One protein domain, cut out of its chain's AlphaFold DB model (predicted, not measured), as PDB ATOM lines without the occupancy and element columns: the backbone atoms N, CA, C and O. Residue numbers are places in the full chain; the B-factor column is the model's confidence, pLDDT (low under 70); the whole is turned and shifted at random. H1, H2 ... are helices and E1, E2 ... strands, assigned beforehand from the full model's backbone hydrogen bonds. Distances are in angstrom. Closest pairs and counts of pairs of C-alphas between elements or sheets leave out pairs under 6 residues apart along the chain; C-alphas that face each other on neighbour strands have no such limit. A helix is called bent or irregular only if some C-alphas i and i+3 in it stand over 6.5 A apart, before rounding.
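Overview. This is residues 5 to 111 of the 531 residues of the protein "Ribulose-bisphosphate carboxylase large chain" of Inmirania thermothiophila (UniProt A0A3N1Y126). One strongly twisted sheet of four strands is covered on one face by helices, with H1 over the E2 and E3 part and the shorter H4 over the E1 and E4 part, while the other face has no named helix on it. Past the end of H1, the short helices H2 and H3 make a loop that reaches away from the sheet, and H6 ends the printed part beyond E4. The 107 printed residues hold six named helices and four named strands, in the order E1 H1 H2 H3 E2 E3 H4 H5 E4 H6; the sheet's order is E2, E3, E1, E4, all antiparallel. The class is mixed, helices and strands; the whole is compact, with a radius of gyration of the C-alphas of 13.7 A and spans of 39 by 34 by 23 A.

Arrangement. The inner strands E3, residues 63 to 71, and E1, residues 5 to 12, are antiparallel at 155 degrees, with N 7 and O 68 2.9 A apart. Edge strand E2, residues 51 to 60, forms a hairpin with E3 and bends by 56 degrees at residue 54; N 65 and O 57 are 2.8 A apart. Edge strand E4, residues 96 to 102, is antiparallel to E1, with N 8 and O 100 at 2.9 A. H1, residues 16 to 29, is on the sheet; its closest C-alphas to E2 are those of Ala 16 and Pro 56, 5.8 A apart. H4, residues 79 to 87, is over E1 at a height over the sheet of 10.9 A and runs along the strands, at 6 degrees to E1 on the local plane. H1 and H4 make two layers with the sheet, helices on one face of it. H5, residues 89 to 92, only grazes the sheet with residues 90 to 91; it only just touches H1, with 3 pairs of C-alphas within 8 A, the closest those of Ile 26 and Val 90 at 6.6 A. E3, H4, H5 and E4 form a split strand-helix-strand unit, two strands running the same way with E1 between them, its crossover right-handed. H2, residues 36 to 39, is close to but not clearly touching H1, with the C-alphas of His 28 and Pro 36 7.9 A apart. H3, residues 43 to 48, is only just irregular, C-alphas 44 and 47 being 6.9 A apart. H6, residues 105 to 111, is close to but not clearly touching H4, with the C-alphas of Pro 79 and Leu 111 at 6.6 A. In H1, H4 and H6 each O i to N i+4 pair is within hydrogen-bond range; in H3 0 of 2 are, beside 2 of 3 O i to N i+3 pairs, and H2 and H5 are too short for an i+4 pair.

Along the chain. E1 starts at C-alpha 5 (105.169, 22.590, -65.728) and spans 22.5 A; E2 spans 23.4 A, E3 26.0 A and E4 18.0 A. H1 spans 19.7 A from C-alpha 16 (94.783, 6.463, -52.915), and H4 12.7 A. H6 ends at C-alpha 111 (103.035, 34.522, -71.775).

Size, cuts and confidence. The C-alphas of Ala 44 and Pro 61, the two farthest apart, are 40.0 A apart. The printed part has no cut and no long link. The mean pLDDT of the printed part is 94.1, and no printed residue is under 70.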
ATOM      1  N   ILE A   5     106.458  22.007 -66.077       96.94
ATOM      2  CA  ILE A   5     105.169  22.590 -65.728       96.94
ATOM      3  C   ILE A   5     104.540  21.673 -64.684       96.94
ATOM      4  O   ILE A   5     104.274  20.509 -64.973       96.94
ATOM      5  N   LEU A   6     104.304  22.181 -63.479       97.88
ATOM      6  CA  LEU A   6     103.673  21.409 -62.413       97.88
ATOM      7  C   LEU A   6     102.184  21.732 -62.378       97.88
ATOM      8  O   LEU A   6     101.801  22.883 -62.156       97.88
ATOM      9  N   VAL A   7     101.350  20.717 -62.569       98.31
ATOM     10  CA  VAL A   7      99.892  20.848 -62.551       98.31
ATOM     11  C   VAL A   7      99.342  20.025 -61.406       98.31
ATOM     12  O   VAL A   7      99.644  18.843 -61.275       98.31
ATOM     13  N   THR A   8      98.551  20.663 -60.552       98.31
ATOM     14  CA  THR A   8      97.916  20.005 -59.412       98.31
ATOM     15  C   THR A   8      96.446  19.779 -59.709       98.31
ATOM     16  O   THR A   8      95.721  20.728 -60.017       98.31
ATOM     17  N   TYR A   9      96.009  18.533 -59.569       98.06
ATOM     18  CA  TYR A   9      94.623  18.118 -59.724       98.06
ATOM     19  C   TYR A   9      94.057  17.644 -58.387       98.06
ATOM     20  O   TYR A   9      94.766  17.057 -57.570       98.06
ATOM     21  N   GLU A  10      92.761  17.860 -58.178       97.81
ATOM     22  CA  GLU A  10      91.975  17.163 -57.163       97.81
ATOM     23  C   GLU A  10      91.000  16.200 -57.836       97.81
ATOM     24  O   GLU A  10      90.054  16.616 -58.508       97.81
ATOM     25  N   LEU A  11      91.204  14.907 -57.617       97.88
ATOM     26  CA  LEU A  11      90.483  13.816 -58.260       97.88
ATOM     27  C   LEU A  11      89.469  13.200 -57.296       97.88
ATOM     28  O   LEU A  11      89.740  13.073 -56.103       97.88
ATOM     29  N   ALA A  12      88.299  12.827 -57.801       97.69
ATOM     30  CA  ALA A  12      87.393  11.920 -57.108       97.69
ATOM     31  C   ALA A  12      87.921  10.481 -57.219       97.69
ATOM     32  O   ALA A  12      88.227  10.034 -58.319       97.69
ATOM     33  N   ALA A  13      88.063   9.765 -56.112       97.25
ATOM     34  CA  ALA A  13      88.469   8.358 -56.122       97.25
ATOM     35  C   ALA A  13      88.114   7.699 -54.784       97.25
ATOM     36  O   ALA A  13      88.086   8.375 -53.748       97.25
ATOM     37  N   GLY A  14      87.849   6.393 -54.810       96.88
ATOM     38  CA  GLY A  14      87.536   5.597 -53.625       96.88
ATOM     39  C   GLY A  14      88.711   5.502 -52.654       96.88
ATOM     40  O   GLY A  14      88.514   5.578 -51.442       96.88
ATOM     41  N   ASP A  15      89.933   5.422 -53.178       97.00
ATOM     42  CA  ASP A  15      91.160   5.332 -52.393       97.00
ATOM     43  C   ASP A  15      92.372   5.982 -53.094       97.00
ATOM     44  O   ASP A  15      92.275   6.572 -54.175       97.00
ATOM     45  N   ALA A  16      93.526   5.911 -52.428       96.69
ATOM     46  CA  ALA A  16      94.783   6.463 -52.915       96.69
ATOM     47  C   ALA A  16      95.291   5.748 -54.178       96.69
ATOM     48  O   ALA A  16      95.901   6.385 -55.034       96.69
ATOM     49  N   GLU A  17      95.073   4.439 -54.305       97.19
ATOM     50  CA  GLU A  17      95.577   3.655 -55.433       97.19
ATOM     51  C   GLU A  17      94.818   4.018 -56.713       97.19
ATOM     52  O   GLU A  17      95.431   4.318 -57.740       97.19
ATOM     53  N   GLU A  18      93.491   4.115 -56.624       97.25
ATOM     54  CA  GLU A  18      92.648   4.601 -57.711       97.25
ATOM     55  C   GLU A  18      93.018   6.042 -58.094       97.25
ATOM     56  O   GLU A  18      93.182   6.350 -59.277       97.25
ATOM     57  N   ALA A  19      93.227   6.931 -57.115       97.12
ATOM     58  CA  ALA A  19      93.653   8.305 -57.380       97.12
ATOM     59  C   ALA A  19      94.996   8.374 -58.128       97.12
ATOM     60  O   ALA A  19      95.141   9.167 -59.063       97.12
ATOM     61  N   ALA A  20      95.969   7.541 -57.744       96.81
ATOM     62  CA  ALA A  20      97.261   7.442 -58.417       96.81
ATOM     63  C   ALA A  20      97.104   6.950 -59.864       96.81
ATOM     64  O   ALA A  20      97.626   7.584 -60.783       96.81
ATOM     65  N   ALA A  21      96.329   5.882 -60.078       95.69
ATOM     66  CA  ALA A  21      96.067   5.334 -61.406       95.69
ATOM     67  C   ALA A  21      95.365   6.351 -62.323       95.69
ATOM     68  O   ALA A  21      95.743   6.507 -63.486       95.69
ATOM     69  N   ARG A  22      94.384   7.100 -61.796       96.31
ATOM     70  CA  ARG A  22      93.731   8.195 -62.532       96.31
ATOM     71  C   ARG A  22      94.715   9.311 -62.883       96.31
ATOM     72  O   ARG A  22      94.672   9.814 -64.001       96.31
ATOM     73  N   ALA A  23      95.604   9.692 -61.966       96.38
ATOM     74  CA  ALA A  23      96.621  10.711 -62.222       96.38
ATOM     75  C   ALA A  23      97.590  10.296 -63.341       96.38
ATOM     76  O   ALA A  23      97.890  11.105 -64.218       96.38
ATOM     77  N   ASP A  24      98.029   9.035 -63.347       94.38
ATOM     78  CA  ASP A  24      98.900   8.496 -64.396       94.38
ATOM     79  C   ASP A  24      98.178   8.453 -65.751       94.38
ATOM     80  O   ASP A  24      98.750   8.831 -66.774       94.38
ATOM     81  N   ALA A  25      96.892   8.087 -65.764       93.56
ATOM     82  CA  ALA A  25      96.071   8.164 -66.969       93.56
ATOM     83  C   ALA A  25      95.970   9.605 -67.501       93.56
ATOM     84  O   ALA A  25      96.188   9.824 -68.689       93.56
ATOM     85  N   ILE A  26      95.726  10.596 -66.633       95.31
ATOM     86  CA  ILE A  26      95.692  12.023 -67.008       95.31
ATOM     87  C   ILE A  26      97.045  12.491 -67.560       95.31
ATOM     88  O   ILE A  26      97.086  13.250 -68.528       95.31
ATOM     89  N   ALA A  27      98.156  12.045 -66.971       94.81
ATOM     90  CA  ALA A  27      99.494  12.409 -67.425       94.81
ATOM     91  C   ALA A  27      99.769  11.931 -68.861       94.81
ATOM     92  O   ALA A  27     100.330  12.679 -69.666       94.81
ATOM     93  N   HIS A  28      99.330  10.716 -69.196       93.25
ATOM     94  CA  HIS A  28      99.388  10.172 -70.552       93.25
ATOM     95  C   HIS A  28      98.421  10.878 -71.510       93.25
ATOM     96  O   HIS A  28      98.822  11.261 -72.610       93.25
ATOM     97  N   GLU A  29      97.174  11.063 -71.082       93.62
ATOM     98  CA  GLU A  29      96.097  11.659 -71.874       93.62
ATOM     99  C   GLU A  29      96.450  13.078 -72.327       93.62
ATOM    100  O   GLU A  29      96.347  13.400 -73.503       93.62
ATOM    101  N   GLN A  30      96.965  13.906 -71.413       92.88
ATOM    102  CA  GLN A  30      97.288  15.308 -71.697       92.88
ATOM    103  C   GLN A  30      98.612  15.526 -72.444       92.88
ATOM    104  O   GLN A  30      98.995  16.668 -72.696       92.88
ATOM    105  N   THR A  31      99.344  14.458 -72.776       91.94
ATOM    106  CA  THR A  31     100.643  14.563 -73.461       91.94
ATOM    107  C   THR A  31     100.667  13.819 -74.780       91.94
ATOM    108  O   THR A  31     100.773  14.434 -75.837       91.94
ATOM    109  N   VAL A  32     100.616  12.493 -74.724       92.44
ATOM    110  CA  VAL A  32     100.812  11.620 -75.884       92.44
ATOM    111  C   VAL A  32      99.517  10.982 -76.364       92.44
ATOM    112  O   VAL A  32      99.543  10.377 -77.428       92.44
ATOM    113  N   GLU A  33      98.431  11.075 -75.588       91.62
ATOM    114  CA  GLU A  33      97.104  10.523 -75.913       91.62
ATOM    115  C   GLU A  33      97.160   9.033 -76.312       91.62
ATOM    116  O   GLU A  33      96.463   8.537 -77.195       91.62
ATOM    117  N   LEU A  34      98.076   8.291 -75.683       90.31
ATOM    118  CA  LEU A  34      98.349   6.896 -76.002       90.31
ATOM    119  C   LEU A  34      98.535   6.071 -74.736       90.31
ATOM    120  O   LEU A  34      99.280   6.434 -73.821       90.31
ATOM    121  N   SER A  35      97.941   4.875 -74.753       87.88
ATOM    122  CA  SER A  35      98.200   3.871 -73.722       87.88
ATOM    123  C   SER A  35      99.700   3.532 -73.646       87.88
ATOM    124  O   SER A  35     100.374   3.486 -74.688       87.88
ATOM    125  N   PRO A  36     100.230   3.184 -72.456       87.12
ATOM    126  CA  PRO A  36     101.633   2.793 -72.293       87.12
ATOM    127  C   PRO A  36     102.080   1.690 -73.266       87.12
ATOM    128  O   PRO A  36     103.193   1.717 -73.794       87.12
ATOM    129  N   ARG A  37     101.182   0.742 -73.574       89.56
ATOM    130  CA  ARG A  37     101.436  -0.353 -74.524       89.56
ATOM    131  C   ARG A  37     101.704   0.153 -75.942       89.56
ATOM    132  O   ARG A  37     102.590  -0.374 -76.614       89.56
ATOM    133  N   VAL A  38     100.938   1.138 -76.414       90.62
ATOM    134  CA  VAL A  38     101.111   1.701 -77.763       90.62
ATOM    135  C   VAL A  38     102.305   2.651 -77.794       90.62
ATOM    136  O   VAL A  38     103.118   2.552 -78.711       90.62
ATOM    137  N   LEU A  39     102.484   3.475 -76.756       91.56
ATOM    138  CA  LEU A  39     103.655   4.345 -76.601       91.56
ATOM    139  C   LEU A  39     104.976   3.557 -76.629       91.56
ATOM    140  O   LEU A  39     105.991   4.049 -77.121       91.56
ATOM    141  N   GLY A  40     104.967   2.300 -76.172       89.94
ATOM    142  CA  GLY A  40     106.104   1.388 -76.277       89.94
ATOM    143  C   GLY A  40     106.698   1.289 -77.690       89.94
ATOM    144  O   GLY A  40     107.913   1.121 -77.809       89.94
ATOM    145  N   ARG A  41     105.868   1.471 -78.731       94.44
ATOM    146  CA  ARG A  41     106.242   1.462 -80.158       94.44
ATOM    147  C   ARG A  41     106.900   2.762 -80.636       94.44
ATOM    148  O   ARG A  41     107.485   2.768 -81.713       94.44
ATOM    149  N   PHE A  42     106.847   3.833 -79.841       93.62
ATOM    150  CA  PHE A  42     107.366   5.163 -80.176       93.62
ATOM    151  C   PHE A  42     108.353   5.670 -79.103       93.62
ATOM    152  O   PHE A  42     108.038   6.598 -78.358       93.62
ATOM    153  N   PRO A  43     109.570   5.094 -78.995       89.25
ATOM    154  CA  PRO A  43     110.526   5.447 -77.939       89.25
ATOM    155  C   PRO A  43     110.878   6.938 -77.873       89.25
ATOM    156  O   PRO A  43     111.059   7.465 -76.780       89.25
ATOM    157  N   ALA A  44     110.916   7.619 -79.022       89.81
ATOM    158  CA  ALA A  44     111.219   9.047 -79.110       89.81
ATOM    159  C   ALA A  44     110.186   9.940 -78.395       89.81
ATOM    160  O   ALA A  44     110.536  11.020 -77.936       89.81
ATOM    161  N   ALA A  45     108.935   9.485 -78.259       89.62
ATOM    162  CA  ALA A  45     107.865  10.245 -77.612       89.62
ATOM    163  C   ALA A  45     107.800  10.029 -76.089       89.62
ATOM    164  O   ALA A  45     107.084  10.746 -75.396       89.62
ATOM    165  N   ARG A  46     108.547   9.060 -75.535       86.88
ATOM    166  CA  ARG A  46     108.470   8.721 -74.101       86.88
ATOM    167  C   ARG A  46     108.868   9.880 -73.190       86.88
ATOM    168  O   ARG A  46     108.293  10.019 -72.120       86.88
ATOM    169  N   GLY A  47     109.817  10.709 -73.627       87.81
ATOM    170  CA  GLY A  47     110.276  11.876 -72.869       87.81
ATOM    171  C   GLY A  47     109.252  13.008 -72.763       87.81
ATOM    172  O   GLY A  47     109.494  13.941 -72.011       87.81
ATOM    173  N   MET A  48     108.133  12.933 -73.494       90.44
ATOM    174  CA  MET A  48     107.068  13.942 -73.479       90.44
ATOM    175  C   MET A  48     105.984  13.647 -72.437       90.44
ATOM    176  O   MET A  48     105.161  14.514 -72.160       90.44
ATOM    177  N   VAL A  49     105.955  12.436 -71.873       91.00
ATOM    178  CA  VAL A  49     104.912  12.031 -70.923       91.00
ATOM    179  C   VAL A  49     105.139  12.704 -69.576       91.00
ATOM    180  O   VAL A  49     106.261  12.734 -69.069       91.00
ATOM    181  N   GLY A  50     104.065  13.238 -68.997       88.81
ATOM    182  CA  GLY A  50     104.107  13.783 -67.647       88.81
ATOM    183  C   GLY A  50     104.337  12.687 -66.607       88.81
ATOM    184  O   GLY A  50     103.908  11.549 -66.779       88.81
ATOM    185  N   GLY A  51     104.996  13.024 -65.508       89.75
ATOM    186  CA  GLY A  51     105.202  12.118 -64.383       89.75
ATOM    187  C   GLY A  51     104.541  12.657 -63.126       89.75
ATOM    188  O   GLY A  51     104.648  13.847 -62.831       89.75
ATOM    189  N   ARG A  52     103.874  11.802 -62.346       88.19
ATOM    190  CA  ARG A  52     103.460  12.181 -60.990       88.19
ATOM    191  C   ARG A  52     104.702  12.475 -60.145       88.19
ATOM    192  O   ARG A  52     105.629  11.670 -60.107       88.19
ATOM    193  N   VAL A  53     104.695  13.612 -59.455       89.94
ATOM    194  CA  VAL A  53     105.811  14.066 -58.605       89.94
ATOM    195  C   VAL A  53     105.414  14.305 -57.152       89.94
ATOM    196  O   VAL A  53     106.291  14.369 -56.296       89.94
ATOM    197  N   ASP A  54     104.114  14.412 -56.863       93.56
ATOM    198  CA  ASP A  54     103.592  14.506 -55.497       93.56
ATOM    199  C   ASP A  54     102.176  13.912 -55.384       93.56
ATOM    200  O   ASP A  54     101.386  13.939 -56.336       93.56
ATOM    201  N   GLY A  55     101.858  13.389 -54.198       91.06
ATOM    202  CA  GLY A  55     100.600  12.715 -53.888       91.06
ATOM    203  C   GLY A  55     100.498  11.282 -54.429       91.06
ATOM    204  O   GLY A  55     101.460  10.744 -54.988       91.06
ATOM    205  N   PRO A  56      99.329  10.638 -54.274       95.06
ATOM    206  CA  PRO A  56      98.054  11.221 -53.844       95.06
ATOM    207  C   PRO A  56      97.947  11.489 -52.336       95.06
ATOM    208  O   PRO A  56      98.230  10.625 -51.513       95.06
ATOM    209  N   HIS A  57      97.461  12.682 -51.985       97.06
ATOM    210  CA  HIS A  57      97.164  13.100 -50.608       97.06
ATOM    211  C   HIS A  57      95.657  13.274 -50.415       97.06
ATOM    212  O   HIS A  57      94.990  13.812 -51.298       97.06
ATOM    213  N   ALA A  58      95.107  12.883 -49.266       95.69
ATOM    214  CA  ALA A  58      93.690  13.106 -48.979       95.69
ATOM    215  C   ALA A  58      93.359  14.615 -48.962       95.69
ATOM    216  O   ALA A  58      94.004  15.397 -48.261       95.69
ATOM    217  N   ALA A  59      92.347  15.025 -49.730       93.31
ATOM    218  CA  ALA A  59      91.887  16.415 -49.868       93.31
ATOM    219  C   ALA A  59      90.443  16.626 -49.369       93.31
ATOM    220  O   ALA A  59      89.905  17.729 -49.437       93.31
ATOM    221  N   GLY A  60      89.813  15.561 -48.875       91.19
ATOM    222  CA  GLY A  60      88.441  15.524 -48.383       91.19
ATOM    223  C   GLY A  60      87.834  14.134 -48.593       91.19
ATOM    224  O   GLY A  60      88.489  13.262 -49.169       91.19
ATOM    225  N   PRO A  61      86.590  13.898 -48.146       92.56
ATOM    226  CA  PRO A  61      85.913  12.622 -48.361       92.56
ATOM    227  C   PRO A  61      85.855  12.261 -49.853       92.56
ATOM    228  O   PRO A  61      85.289  13.010 -50.649       92.56
ATOM    229  N   GLY A  62      86.476  11.138 -50.231       95.06
ATOM    230  CA  GLY A  62      86.542  10.660 -51.619       95.06
ATOM    231  C   GLY A  62      87.321  11.567 -52.580       95.06
ATOM    232  O   GLY A  62      87.142  11.458 -53.792       95.06
ATOM    233  N   ARG A  63      88.141  12.501 -52.070       97.19
ATOM    234  CA  ARG A  63      88.917  13.452 -52.880       97.19
ATOM    235  C   ARG A  63      90.404  13.358 -52.579       97.19
ATOM    236  O   ARG A  63      90.814  13.354 -51.419       97.19
ATOM    237  N   TRP A  64      91.205  13.378 -53.638       98.06
ATOM    238  CA  TRP A  64      92.649  13.184 -53.579       98.06
ATOM    239  C   TRP A  64      93.374  14.245 -54.393       98.06
ATOM    240  O   TRP A  64      93.013  14.500 -55.538       98.06
ATOM    241  N   ARG A  65      94.407  14.856 -53.816       98.12
ATOM    242  CA  ARG A  65      95.260  15.835 -54.488       98.12
ATOM    243  C   ARG A  65      96.526  15.168 -55.009       98.12
ATOM    244  O   ARG A  65      97.209  14.474 -54.259       98.12
ATOM    245  N   VAL A  66      96.841  15.416 -56.275       98.25
ATOM    246  CA  VAL A  66      98.019  14.894 -56.982       98.25
ATOM    247  C   VAL A  66      98.669  16.006 -57.794       98.25
ATOM    248  O   VAL A  66      97.967  16.852 -58.351       98.25
ATOM    249  N   THR A  67      99.994  15.985 -57.910       98.38
ATOM    250  CA  THR A  67     100.734  16.896 -58.789       98.38
ATOM    251  C   THR A  67     101.484  16.108 -59.851       98.38
ATOM    252  O   THR A  67     102.239  15.181 -59.550       98.38
ATOM    253  N   VAL A  68     101.283  16.507 -61.105       97.88
ATOM    254  CA  VAL A  68     101.943  15.949 -62.284       97.88
ATOM    255  C   VAL A  68     102.911  16.989 -62.839       97.88
ATOM    256  O   VAL A  68     102.545  18.149 -63.034       97.88
ATOM    257  N   ALA A  69     104.153  16.580 -63.069       97.31
ATOM    258  CA  ALA A  69     105.163  17.358 -63.761       97.31
ATOM    259  C   ALA A  69     105.145  17.013 -65.248       97.31
ATOM    260  O   ALA A  69     105.292  15.853 -65.627       97.31
ATOM    261  N   TYR A  70     104.987  18.028 -66.088       96.69
ATOM    262  CA  TYR A  70     105.026  17.907 -67.537       96.69
ATOM    263  C   TYR A  70     106.275  18.596 -68.084       96.69
ATOM    264  O   TYR A  70     106.558  19.734 -67.692       96.69
ATOM    265  N   PRO A  71     107.012  17.983 -69.021       94.12
ATOM    266  CA  PRO A  71     108.083  18.676 -69.726       94.12
ATOM    267  C   PRO A  71     107.533  19.924 -70.428       94.12
ATOM    268  O   PRO A  71     106.560  19.836 -71.177       94.12
ATOM    269  N   ALA A  72     108.157  21.093 -70.249       93.00
ATOM    270  CA  ALA A  72     107.702  22.316 -70.926       93.00
ATOM    271  C   ALA A  72     107.764  22.219 -72.464       93.00
ATOM    272  O   ALA A  72     107.095  22.974 -73.161       93.00
ATOM    273  N   GLU A  73     108.533  21.271 -73.002       91.94
ATOM    274  CA  GLU A  73     108.599  20.980 -74.437       91.94
ATOM    275  C   GLU A  73     107.241  20.545 -75.015       91.94
ATOM    276  O   GLU A  73     106.981  20.815 -76.185       91.94
ATOM    277  N   VAL A  74     106.338  19.980 -74.198       91.62
ATOM    278  CA  VAL A  74     104.976  19.585 -74.615       91.62
ATOM    279  C   VAL A  74     104.142  20.778 -75.085       91.62
ATOM    280  O   VAL A  74     103.308  20.634 -75.977       91.62
ATOM    281  N   VAL A  75     104.368  21.964 -74.510       92.50
ATOM    282  CA  VAL A  75     103.646  23.190 -74.899       92.50
ATOM    283  C   VAL A  75     104.400  24.030 -75.927       92.50
ATOM    284  O   VAL A  75     103.842  24.966 -76.498       92.50
ATOM    285  N   GLY A  76     105.674  23.713 -76.169       88.44
ATOM    286  CA  GLY A  76     106.546  24.498 -77.032       88.44
ATOM    287  C   GLY A  76     106.538  25.987 -76.664       88.44
ATOM    288  O   GLY A  76     106.609  26.368 -75.496       88.44
ATOM    289  N   SER A  77     106.453  26.845 -77.680       85.50
ATOM    290  CA  SER A  77     106.310  28.297 -77.520       85.50
ATOM    291  C   SER A  77     104.878  28.788 -77.753       85.50
ATOM    292  O   SER A  77     104.704  29.970 -78.052       85.50
ATOM    293  N   ASP A  78     103.879  27.901 -77.685       89.38
ATOM    294  CA  ASP A  78     102.502  28.176 -78.103       89.38
ATOM    295  C   ASP A  78     101.536  28.257 -76.901       89.38
ATOM    296  O   ASP A  78     101.153  27.237 -76.326       89.38
ATOM    297  N   PRO A  79     101.118  29.463 -76.469       91.62
ATOM    298  CA  PRO A  79     100.243  29.635 -75.305       91.62
ATOM    299  C   PRO A  79      98.891  28.900 -75.348       91.62
ATOM    300  O   PRO A  79      98.465  28.427 -74.294       91.62
ATOM    301  N   PRO A  80      98.194  28.762 -76.494       94.00
ATOM    302  CA  PRO A  80      97.034  27.880 -76.616       94.00
ATOM    303  C   PRO A  80      97.311  26.437 -76.196       94.00
ATOM    304  O   PRO A  80      96.495  25.851 -75.486       94.00
ATOM    305  N   GLN A  81      98.469  25.880 -76.555       95.25
ATOM    306  CA  GLN A  81      98.813  24.511 -76.179       95.25
ATOM    307  C   GLN A  81      99.010  24.352 -74.666       95.25
ATOM    308  O   GLN A  81      98.730  23.286 -74.122       95.25
ATOM    309  N   LEU A  82      99.397  25.412 -73.944       96.06
ATOM    310  CA  LEU A  82      99.364  25.391 -72.480       96.06
ATOM    311  C   LEU A  82      97.933  25.218 -71.955       96.06
ATOM    312  O   LEU A  82      97.721  24.440 -71.034       96.06
ATOM    313  N   LEU A  83      96.941  25.901 -72.532       95.19
ATOM    314  CA  LEU A  83      95.543  25.717 -72.120       95.19
ATOM    315  C   LEU A  83      95.061  24.288 -72.400       95.19
ATOM    316  O   LEU A  83      94.386  23.709 -71.551       95.19
ATOM    317  N   ASN A  84      95.463  23.718 -73.539       95.88
ATOM    318  CA  ASN A  84      95.178  22.327 -73.882       95.88
ATOM    319  C   ASN A  84      95.805  21.348 -72.871       95.88
ATOM    320  O   ASN A  84      95.105  20.504 -72.326       95.88
ATOM    321  N   LEU A  85      97.080  21.531 -72.512       96.75
ATOM    322  CA  LEU A  85      97.740  20.720 -71.480       96.75
ATOM    323  C   LEU A  85      97.006  20.791 -70.127       96.75
ATOM    324  O   LEU A  85      96.825  19.781 -69.447       96.75
ATOM    325  N   LEU A  86      96.599  21.994 -69.712       96.06
ATOM    326  CA  LEU A  86      95.995  22.211 -68.397       96.06
ATOM    327  C   LEU A  86      94.562  21.679 -68.310       96.06
ATOM    328  O   LEU A  86      94.205  21.062 -67.306       96.06
ATOM    329  N   TRP A  87      93.746  21.948 -69.333       95.50
ATOM    330  CA  TRP A  87      92.299  21.716 -69.310       95.50
ATOM    331  C   TRP A  87      91.716  21.323 -70.684       95.50
ATOM    332  O   TRP A  87      90.616  21.742 -71.031       95.50
ATOM    333  N   GLY A  88      92.470  20.550 -71.474       94.62
ATOM    334  CA  GLY A  88      92.035  19.891 -72.716       94.62
ATOM    335  C   GLY A  88      91.218  18.626 -72.448       94.62
ATOM    336  O   GLY A  88      90.168  18.700 -71.822       94.62
ATOM    337  N   ASN A  89      91.701  17.444 -72.846       95.00
ATOM    338  CA  ASN A  89      90.940  16.189 -72.701       95.00
ATOM    339  C   ASN A  89      90.517  15.898 -71.251       95.00
ATOM    340  O   ASN A  89      89.434  15.360 -71.015       95.00
ATOM    341  N   VAL A  90      91.308  16.327 -70.258       94.81
ATOM    342  CA  VAL A  90      90.945  16.171 -68.839       94.81
ATOM    343  C   VAL A  90      89.629  16.870 -68.477       94.81
ATOM    344  O   VAL A  90      88.950  16.430 -67.551       94.81
ATOM    345  N   SER A  91      89.226  17.919 -69.205       95.38
ATOM    346  CA  SER A  91      87.959  18.615 -68.956       95.38
ATOM    347  C   SER A  91      86.737  17.754 -69.274       95.38
ATOM    348  O   SER A  91      85.634  18.092 -68.863       95.38
ATOM    349  N   LEU A  92      86.911  16.674 -70.041       95.12
ATOM    350  CA  LEU A  92      85.853  15.729 -70.397       95.12
ATOM    351  C   LEU A  92      85.684  14.624 -69.343       95.12
ATOM    352  O   LEU A  92      84.716  13.869 -69.393       95.12
ATOM    353  N   LEU A  93      86.619  14.514 -68.394       94.38
ATOM    354  CA  LEU A  93      86.592  13.504 -67.342       94.38
ATOM    355  C   LEU A  93      85.775  13.976 -66.137       94.38
ATOM    356  O   LEU A  93      85.923  15.095 -65.651       94.38
ATOM    357  N   GLU A  94      84.971  13.087 -65.566       94.31
ATOM    358  CA  GLU A  94      84.180  13.402 -64.377       94.31
ATOM    359  C   GLU A  94      85.035  13.503 -63.102       94.31
ATOM    360  O   GLU A  94      86.029  12.791 -62.920       94.31
ATOM    361  N   GLY A  95      84.624  14.376 -62.177       96.50
ATOM    362  CA  GLY A  95      85.214  14.458 -60.836       96.50
ATOM    363  C   GLY A  95      86.677  14.912 -60.802       96.50
ATOM    364  O   GLY A  95      87.423  14.500 -59.913       96.50
ATOM    365  N   VAL A  96      87.104  15.722 -61.773       97.81
ATOM    366  CA  VAL A  96      88.440  16.326 -61.816       97.81
ATOM    367  C   VAL A  96      88.333  17.817 -61.541       97.81
ATOM    368  O   VAL A  96      87.556  18.510 -62.193       97.81
ATOM    369  N   VAL A  97      89.142  18.327 -60.615       98.19
ATOM    370  CA  VAL A  97      89.348  19.766 -60.438       98.19
ATOM    371  C   VAL A  97      90.792  20.129 -60.750       98.19
ATOM    372  O   VAL A  97      91.706  19.574 -60.145       98.19
ATOM    373  N   LEU A  98      91.010  21.087 -61.649       98.31
ATOM    374  CA  LEU A  98      92.314  21.725 -61.819       98.31
ATOM    375  C   LEU A  98      92.523  22.722 -60.674       98.31
ATOM    376  O   LEU A  98      91.846  23.749 -60.601       98.31
ATOM    377  N   ALA A  99      93.433  22.387 -59.762       97.50
ATOM    378  CA  ALA A  99      93.543  23.010 -58.443       97.50
ATOM    379  C   ALA A  99      94.800  23.872 -58.260       97.50
ATOM    380  O   ALA A  99      94.831  24.734 -57.382       97.50
ATOM    381  N   GLY A 100      95.844  23.660 -59.062       97.19
ATOM    382  CA  GLY A 100      97.082  24.423 -58.932       97.19
ATOM    383  C   GLY A 100      97.972  24.351 -60.162       97.19
ATOM    384  O   GLY A 100      97.882  23.423 -60.964       97.19
ATOM    385  N   LEU A 101      98.840  25.351 -60.289       97.50
ATOM    386  CA  LEU A 101      99.745  25.508 -61.417       97.50
ATOM    387  C   LEU A 101     101.042  26.185 -60.969       97.50
ATOM    388  O   LEU A 101     100.998  27.269 -60.390       97.50
ATOM    389  N   ALA A 102     102.185  25.593 -61.307       96.62
ATOM    390  CA  ALA A 102     103.483  26.255 -61.256       96.62
ATOM    391  C   ALA A 102     104.174  26.142 -62.619       96.62
ATOM    392  O   ALA A 102     104.286  25.058 -63.190       96.62
ATOM    393  N   LEU A 103     104.626  27.280 -63.146       96.00
ATOM    394  CA  LEU A 103     105.223  27.380 -64.476       96.00
ATOM    395  C   LEU A 103     106.711  27.730 -64.382       96.00
ATOM    396  O   LEU A 103     107.088  28.577 -63.566       96.00
ATOM    397  N   PRO A 104     107.557  27.157 -65.252       94.62
ATOM    398  CA  PRO A 104     108.953  27.541 -65.327       94.62
ATOM    399  C   PRO A 104     109.081  28.946 -65.931       94.62
ATOM    400  O   PRO A 104     108.251  29.391 -66.729       94.62
ATOM    401  N   GLU A 105     110.158  29.653 -65.586       91.56
ATOM    402  CA  GLU A 105     110.334  31.065 -65.954       91.56
ATOM    403  C   GLU A 105     110.280  31.317 -67.472       91.56
ATOM    404  O   GLU A 105     109.762  32.343 -67.910       91.56
ATOM    405  N   GLY A 106     110.765  30.371 -68.283       90.31
ATOM    406  CA  GLY A 106     110.693  30.456 -69.745       90.31
ATOM    407  C   GLY A 106     109.256  30.546 -70.270       90.31
ATOM    408  O   GLY A 106     108.967  31.397 -71.110       90.31
ATOM    409  N   VAL A 107     108.344  29.739 -69.716       93.81
ATOM    410  CA  VAL A 107     106.918  29.758 -70.082       93.81
ATOM    411  C   VAL A 107     106.267  31.058 -69.607       93.81
ATOM    412  O   VAL A 107     105.577  31.717 -70.382       93.81
ATOM    413  N   LEU A 108     106.561  31.496 -68.376       94.62
ATOM    414  CA  LEU A 108     106.069  32.776 -67.846       94.62
ATOM    415  C   LEU A 108     106.474  33.963 -68.735       94.62
ATOM    416  O   LEU A 108     105.654  34.834 -69.027       94.62
ATOM    417  N   ARG A 109     107.727  33.993 -69.207       90.62
ATOM    418  CA  ARG A 109     108.215  35.040 -70.118       90.62
ATOM    419  C   ARG A 109     107.524  35.001 -71.482       90.62
ATOM    420  O   ARG A 109     107.267  36.065 -72.034       90.62
ATOM    421  N   GLY A 110     107.212  33.815 -72.007       90.44
ATOM    422  CA  GLY A 110     106.474  33.657 -73.267       90.44
ATOM    423  C   GLY A 110     105.019  34.140 -73.194       90.44
ATOM    424  O   GLY A 110     104.484  34.658 -74.175       90.44
ATOM    425  N   LEU A 111     104.392  34.027 -72.020       93.56
ATOM    426  CA  LEU A 111     103.035  34.522 -71.775       93.56
ATOM    427  C   LEU A 111     102.980  36.051 -71.632       93.56
ATOM    428  O   LEU A 111     101.999  36.668 -72.040       93.56
TER     429      LEU A 111